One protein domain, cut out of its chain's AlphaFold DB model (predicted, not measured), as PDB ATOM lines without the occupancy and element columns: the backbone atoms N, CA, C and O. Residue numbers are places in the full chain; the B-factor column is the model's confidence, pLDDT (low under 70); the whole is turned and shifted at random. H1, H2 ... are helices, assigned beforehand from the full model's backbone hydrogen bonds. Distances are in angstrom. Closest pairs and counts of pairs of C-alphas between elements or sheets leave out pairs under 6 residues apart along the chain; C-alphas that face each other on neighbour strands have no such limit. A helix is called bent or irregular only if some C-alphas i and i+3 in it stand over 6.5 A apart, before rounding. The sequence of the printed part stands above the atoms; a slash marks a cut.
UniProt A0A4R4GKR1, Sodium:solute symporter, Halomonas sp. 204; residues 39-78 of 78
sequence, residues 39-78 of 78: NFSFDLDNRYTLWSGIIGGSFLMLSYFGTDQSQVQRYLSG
ATOM      1  N   ASN A  39     212.770 224.598 174.650       92.19
ATOM      2  CA  ASN A  39     213.603 225.554 173.928       92.19
ATOM      3  C   ASN A  39     214.389 224.839 172.818       92.19
ATOM      4  O   ASN A  39     215.246 224.005 173.104       92.19
ATOM      5  N   PHE A  40     214.107 225.176 171.559       94.44
ATOM      6  CA  PHE A  40     214.726 224.567 170.374       94.44
ATOM      7  C   PHE A  40     215.888 225.390 169.787       94.44
ATOM      8  O   PHE A  40     216.413 225.034 168.733       94.44
ATOM      9  N   SER A  41     216.292 226.482 170.445       94.62
ATOM     10  CA  SER A  41     217.430 227.297 170.013       94.62
ATOM     11  C   SER A  41     218.723 226.483 170.020       94.62
ATOM     12  O   SER A  41     219.004 225.781 170.993       94.62
ATOM     13  N   PHE A  42     219.526 226.608 168.966       93.81
ATOM     14  CA  PHE A  42     220.859 226.005 168.879       93.81
ATOM     15  C   PHE A  42     221.905 226.901 169.565       93.81
ATOM     16  O   PHE A  42     222.857 227.376 168.953       93.81
ATOM     17  N   ASP A  43     221.671 227.183 170.843       94.12
ATOM     18  CA  ASP A  43     222.547 227.967 171.709       94.12
ATOM     19  C   ASP A  43     223.268 227.012 172.666       94.12
ATOM     20  O   ASP A  43     222.634 226.392 173.524       94.12
ATOM     21  N   LEU A  44     224.580 226.860 172.478       88.50
ATOM     22  CA  LEU A  44     225.414 225.952 173.266       88.50
ATOM     23  C   LEU A  44     225.814 226.533 174.631       88.50
ATOM     24  O   LEU A  44     226.195 225.763 175.514       88.50
ATOM     25  N   ASP A  45     225.680 227.847 174.839       94.12
ATOM     26  CA  ASP A  45     225.878 228.463 176.156       94.12
ATOM     27  C   ASP A  45     224.665 228.201 177.068       94.12
ATOM     28  O   ASP A  45     224.776 228.157 178.301       94.12
ATOM     29  N   ASN A  46     223.495 227.947 176.471       91.94
ATOM     30  CA  ASN A  46     222.274 227.603 177.184       91.94
ATOM     31  C   ASN A  46     222.167 226.097 177.488       91.94
ATOM     32  O   ASN A  46     221.924 225.259 176.621       91.94
ATOM     33  N   ARG A  47     222.236 225.764 178.782       92.00
ATOM     34  CA  ARG A  47     222.165 224.385 179.306       92.00
ATOM     35  C   ARG A  47     220.767 223.754 179.312       92.00
ATOM     36  O   ARG A  47     220.638 222.602 179.712       92.00
ATOM     37  N   TYR A  48     219.727 224.502 178.948       91.88
ATOM     38  CA  TYR A  48     218.327 224.070 179.019       91.88
ATOM     39  C   TYR A  48     217.633 224.124 177.650       91.88
ATOM     40  O   TYR A  48     216.453 224.456 177.541       91.88
ATOM     41  N   THR A  49     218.372 223.806 176.587       95.31
ATOM     42  CA  THR A  49     217.827 223.606 175.237       95.31
ATOM     43  C   THR A  49     217.595 222.122 174.965       95.31
ATOM     44  O   THR A  49     218.260 221.259 175.542       95.31
ATOM     45  N   LEU A  50     216.696 221.802 174.033       95.38
ATOM     46  CA  LEU A  50     216.513 220.432 173.551       95.38
ATOM     47  C   LEU A  50     217.854 219.832 173.095       95.38
ATOM     48  O   LEU A  50     218.163 218.688 173.416       95.38
ATOM     49  N   TRP A  51     218.666 220.627 172.398       95.56
ATOM     50  CA  TRP A  51     219.968 220.209 171.883       95.56
ATOM     51  C   TRP A  51     220.964 219.899 172.993       95.56
ATOM     52  O   TRP A  51     221.616 218.860 172.936       95.56
ATOM     53  N   SER A  52     221.031 220.732 174.036       94.69
ATOM     54  CA  SER A  52     221.875 220.454 175.204       94.69
ATOM     55  C   SER A  52     221.498 219.126 175.878       94.69
ATOM     56  O   SER A  52     222.381 218.346 176.235       94.69
ATOM     57  N   GLY A  53     220.199 218.811 175.951       93.94
ATOM     58  CA  GLY A  53     219.698 217.537 176.464       93.94
ATOM     59  C   GLY A  53     220.045 216.346 175.566       93.94
ATOM     60  O   GLY A  53     220.533 215.335 176.065       93.94
ATOM     61  N   ILE A  54     219.843 216.464 174.249       96.19
ATOM     62  CA  ILE A  54     220.169 215.400 173.283       96.19
ATOM     63  C   ILE A  54     221.671 215.110 173.286       96.19
ATOM     64  O   ILE A  54     222.074 213.952 173.384       96.19
ATOM     65  N   ILE A  55     222.502 216.147 173.193       95.50
ATOM     66  CA  ILE A  55     223.958 216.002 173.136       95.50
ATOM     67  C   ILE A  55     224.470 215.444 174.467       95.50
ATOM     68  O   ILE A  55     225.150 214.419 174.478       95.50
ATOM     69  N   GLY A  56     224.085 216.049 175.596       94.75
ATOM     70  CA  GLY A  56     224.490 215.585 176.924       94.75
ATOM     71  C   GLY A  56     224.026 214.157 177.219       94.75
ATOM     72  O   GLY A  56     224.818 213.332 177.672       94.75
ATOM     73  N   GLY A  57     222.773 213.833 176.893       96.00
ATOM     74  CA  GLY A  57     222.218 212.488 177.025       96.00
ATOM     75  C   GLY A  57     222.923 211.463 176.135       96.00
ATOM     76  O   GLY A  57     223.172 210.344 176.576       96.00
ATOM     77  N   SER A  58     223.324 211.848 174.922       96.94
ATOM     78  CA  SER A  58     224.091 210.974 174.028       96.94
ATOM     79  C   SER A  58     225.458 210.633 174.617       96.94
ATOM     80  O   SER A  58     225.806 209.459 174.690       96.94
ATOM     81  N   PHE A  59     226.214 211.620 175.107       95.75
ATOM     82  CA  PHE A  59     227.503 211.360 175.762       95.75
ATOM     83  C   PHE A  59     227.354 210.577 177.072       95.75
ATOM     84  O   PHE A  59     228.179 209.710 177.356       95.75
ATOM     85  N   LEU A  60     226.288 210.823 177.839       95.38
ATOM     86  CA  LEU A  60     225.959 210.029 179.024       95.38
ATOM     87  C   LEU A  60     225.747 208.552 178.661       95.38
ATOM     88  O   LEU A  60     226.317 207.676 179.305       95.38
ATOM     89  N   MET A  61     224.972 208.275 177.609       95.44
ATOM     90  CA  MET A  61     224.715 206.906 177.159       95.44
ATOM     91  C   MET A  61     225.947 206.261 176.519       95.44
ATOM     92  O   MET A  61     226.204 205.087 176.760       95.44
ATOM     93  N   LEU A  62     226.746 207.013 175.759       95.31
ATOM     94  CA  LEU A  62     228.023 206.528 175.228       95.31
ATOM     95  C   LEU A  62     228.983 206.136 176.354       95.31
ATOM     96  O   LEU A  62     229.611 205.085 176.275       95.31
ATOM     97  N   SER A  63     229.065 206.940 177.414       94.88
ATOM     98  CA  SER A  63     229.846 206.605 178.606       94.88
ATOM     99  C   SER A  63     229.316 205.330 179.267       94.88
ATOM    100  O   SER A  63     230.085 204.403 179.527       94.88
ATOM    101  N   TYR A  64     227.996 205.226 179.441       93.88
ATOM    102  CA  TYR A  64     227.363 204.053 180.039       93.88
ATOM    103  C   TYR A  64     227.587 202.768 179.231       93.88
ATOM    104  O   TYR A  64     227.964 201.754 179.791       93.88
ATOM    105  N   PHE A  65     227.404 202.766 177.914       90.62
ATOM    106  CA  PHE A  65     227.543 201.527 177.136       90.62
ATOM    107  C   PHE A  65     228.973 201.243 176.676       90.62
ATOM    108  O   PHE A  65     229.346 200.082 176.529       90.62
ATOM    109  N   GLY A  66     229.765 202.284 176.423       88.94
ATOM    110  CA  GLY A  66     231.114 202.156 175.877       88.94
ATOM    111  C   GLY A  66     232.212 202.070 176.933       88.94
ATOM    112  O   GLY A  66     233.282 201.547 176.638       88.94
ATOM    113  N   THR A  67     231.976 202.586 178.145       91.56
ATOM    114  CA  THR A  67     233.023 202.687 179.179       91.56
ATOM    115  C   THR A  67     232.616 202.156 180.553       91.56
ATOM    116  O   THR A  67     233.496 201.927 181.383       91.56
ATOM    117  N   ASP A  68     231.326 201.908 180.816       93.12
ATOM    118  CA  ASP A  68     230.904 201.243 182.053       93.12
ATOM    119  C   ASP A  68     231.220 199.750 181.966       93.12
ATOM    120  O   ASP A  68     230.632 198.996 181.183       93.12
ATOM    121  N   GLN A  69     232.131 199.315 182.831       88.56
ATOM    122  CA  GLN A  69     232.540 197.923 182.928       88.56
ATOM    123  C   GLN A  69     231.354 196.974 183.134       88.56
ATOM    124  O   GLN A  69     231.342 195.876 182.580       88.56
ATOM    125  N   SER A  70     230.336 197.386 183.895       90.25
ATOM    126  CA  SER A  70     229.157 196.557 184.144       90.25
ATOM    127  C   SER A  70     228.334 196.295 182.876       90.25
ATOM    128  O   SER A  70     227.694 195.247 182.778       90.25
ATOM    129  N   GLN A  71     228.359 197.210 181.896       88.50
ATOM    130  CA  GLN A  71     227.683 197.037 180.607       88.50
ATOM    131  C   GLN A  71     228.563 196.320 179.594       88.50
ATOM    132  O   GLN A  71     228.104 195.377 178.953       88.50
ATOM    133  N   VAL A  72     229.837 196.700 179.504       89.25
ATOM    134  CA  VAL A  72     230.798 196.043 178.610       89.25
ATOM    135  C   VAL A  72     230.905 194.552 178.937       89.25
ATOM    136  O   VAL A  72     230.850 193.717 178.037       89.25
ATOM    137  N   GLN A  73     230.970 194.196 180.224       89.50
ATOM    138  CA  GLN A  73     231.045 192.798 180.642       89.50
ATOM    139  C   GLN A  73     229.810 192.000 180.210       89.50
ATOM    140  O   GLN A  73     229.978 190.891 179.723       89.50
ATOM    141  N   ARG A  74     228.593 192.557 180.303       88.69
ATOM    142  CA  ARG A  74     227.369 191.876 179.835       88.69
ATOM    143  C   ARG A  74     227.417 191.528 178.350       88.69
ATOM    144  O   ARG A  74     226.862 190.507 177.964       88.69
ATOM    145  N   TYR A  75     228.047 192.370 177.534       85.62
ATOM    146  CA  TYR A  75     228.164 192.134 176.096       85.62
ATOM    147  C   TYR A  75     229.273 191.145 175.737       85.62
ATOM    148  O   TYR A  75     229.134 190.419 174.760       85.62
ATOM    149  N   LEU A  76     230.364 191.112 176.507       87.06
ATOM    150  CA  LEU A  76     231.515 190.244 176.236       87.06
ATOM    151  C   LEU A  76     231.439 188.875 176.923       87.06
ATOM    152  O   LEU A  76     232.091 187.942 176.470       87.06
ATOM    153  N   SER A  77     230.699 188.759 178.026       86.31
ATOM    154  CA  SER A  77     230.492 187.498 178.749       86.31
ATOM    155  C   SER A  77     229.184 186.794 178.378       86.31
ATOM    156  O   SER A  77     228.787 185.872 179.092       86.31
ATOM    157  N   GLY A  78     228.480 187.299 177.360       60.91
ATOM    158  CA  GLY A  78     227.320 186.645 176.756       60.91
ATOM    159  C   GLY A  78     227.715 185.429 175.933       60.91
ATOM    160  O   GLY A  78     228.827 185.441 175.359       60.91
TER     161      GLY A  78
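Overview. This is residues 39 to 78 of the 78 residues of the protein "Sodium:solute symporter" of Halomonas sp. 204 (UniProt A0A4R4GKR1). One long helix, H1, forms the shaft of a slender rod; a short second helix, H2, meets it at a corner and carries the rod on at one end, while residues 39 to 49, with no named element, make a loop that crosses the other end and folds back. The 40 printed residues hold two named helices, H1 then H2 along the chain, and no named strand, and the class is all helix. The whole is extended, with a radius of gyration of the C-alphas of 14.3 A, and its C-alphas span 43 by 13 by 10 A.

Arrangement. H1, residues 50 to 67, is the longest helix, with 18 residues. H2, residues 69 to 76, follows it after a tight link of one residue, Asp 68. The two touch only at the corner by their link, H1 with residues 64 to 66 alone. Their closest C-alphas are those of Phe 65 and Gln 71, 5.7 A apart. Their lines stand at a steep tilt of 67 degrees and run the same way, with the centres 17.9 A apart. In H1 every O i to N i+4 pair is within hydrogen-bond range; in H2, 3 of 4 are.

Along the chain. H1 begins at C-alpha 50, at (216.513, 220.432, 173.551), and ends at C-alpha 67, at (233.023, 202.687, 179.179), a length of 24.9 A. H2 measures 10.2 A from C-alpha 69 to C-alpha 76, which stands at (231.515, 190.244, 176.236). Neither helix is bent.

Size, cuts and confidence. The two C-alphas farthest apart are those of Ser 41 and Ser 77, 42.8 A. Residues 57 to 63, which belong to H1, stand free, as do residues 66 to 71, of which 69 to 71 belong to H2. The printed part has no cut and ends at residue 78, the chain's last. The mean pLDDT of the printed part is 91.8, and residue 78 alone is under 70.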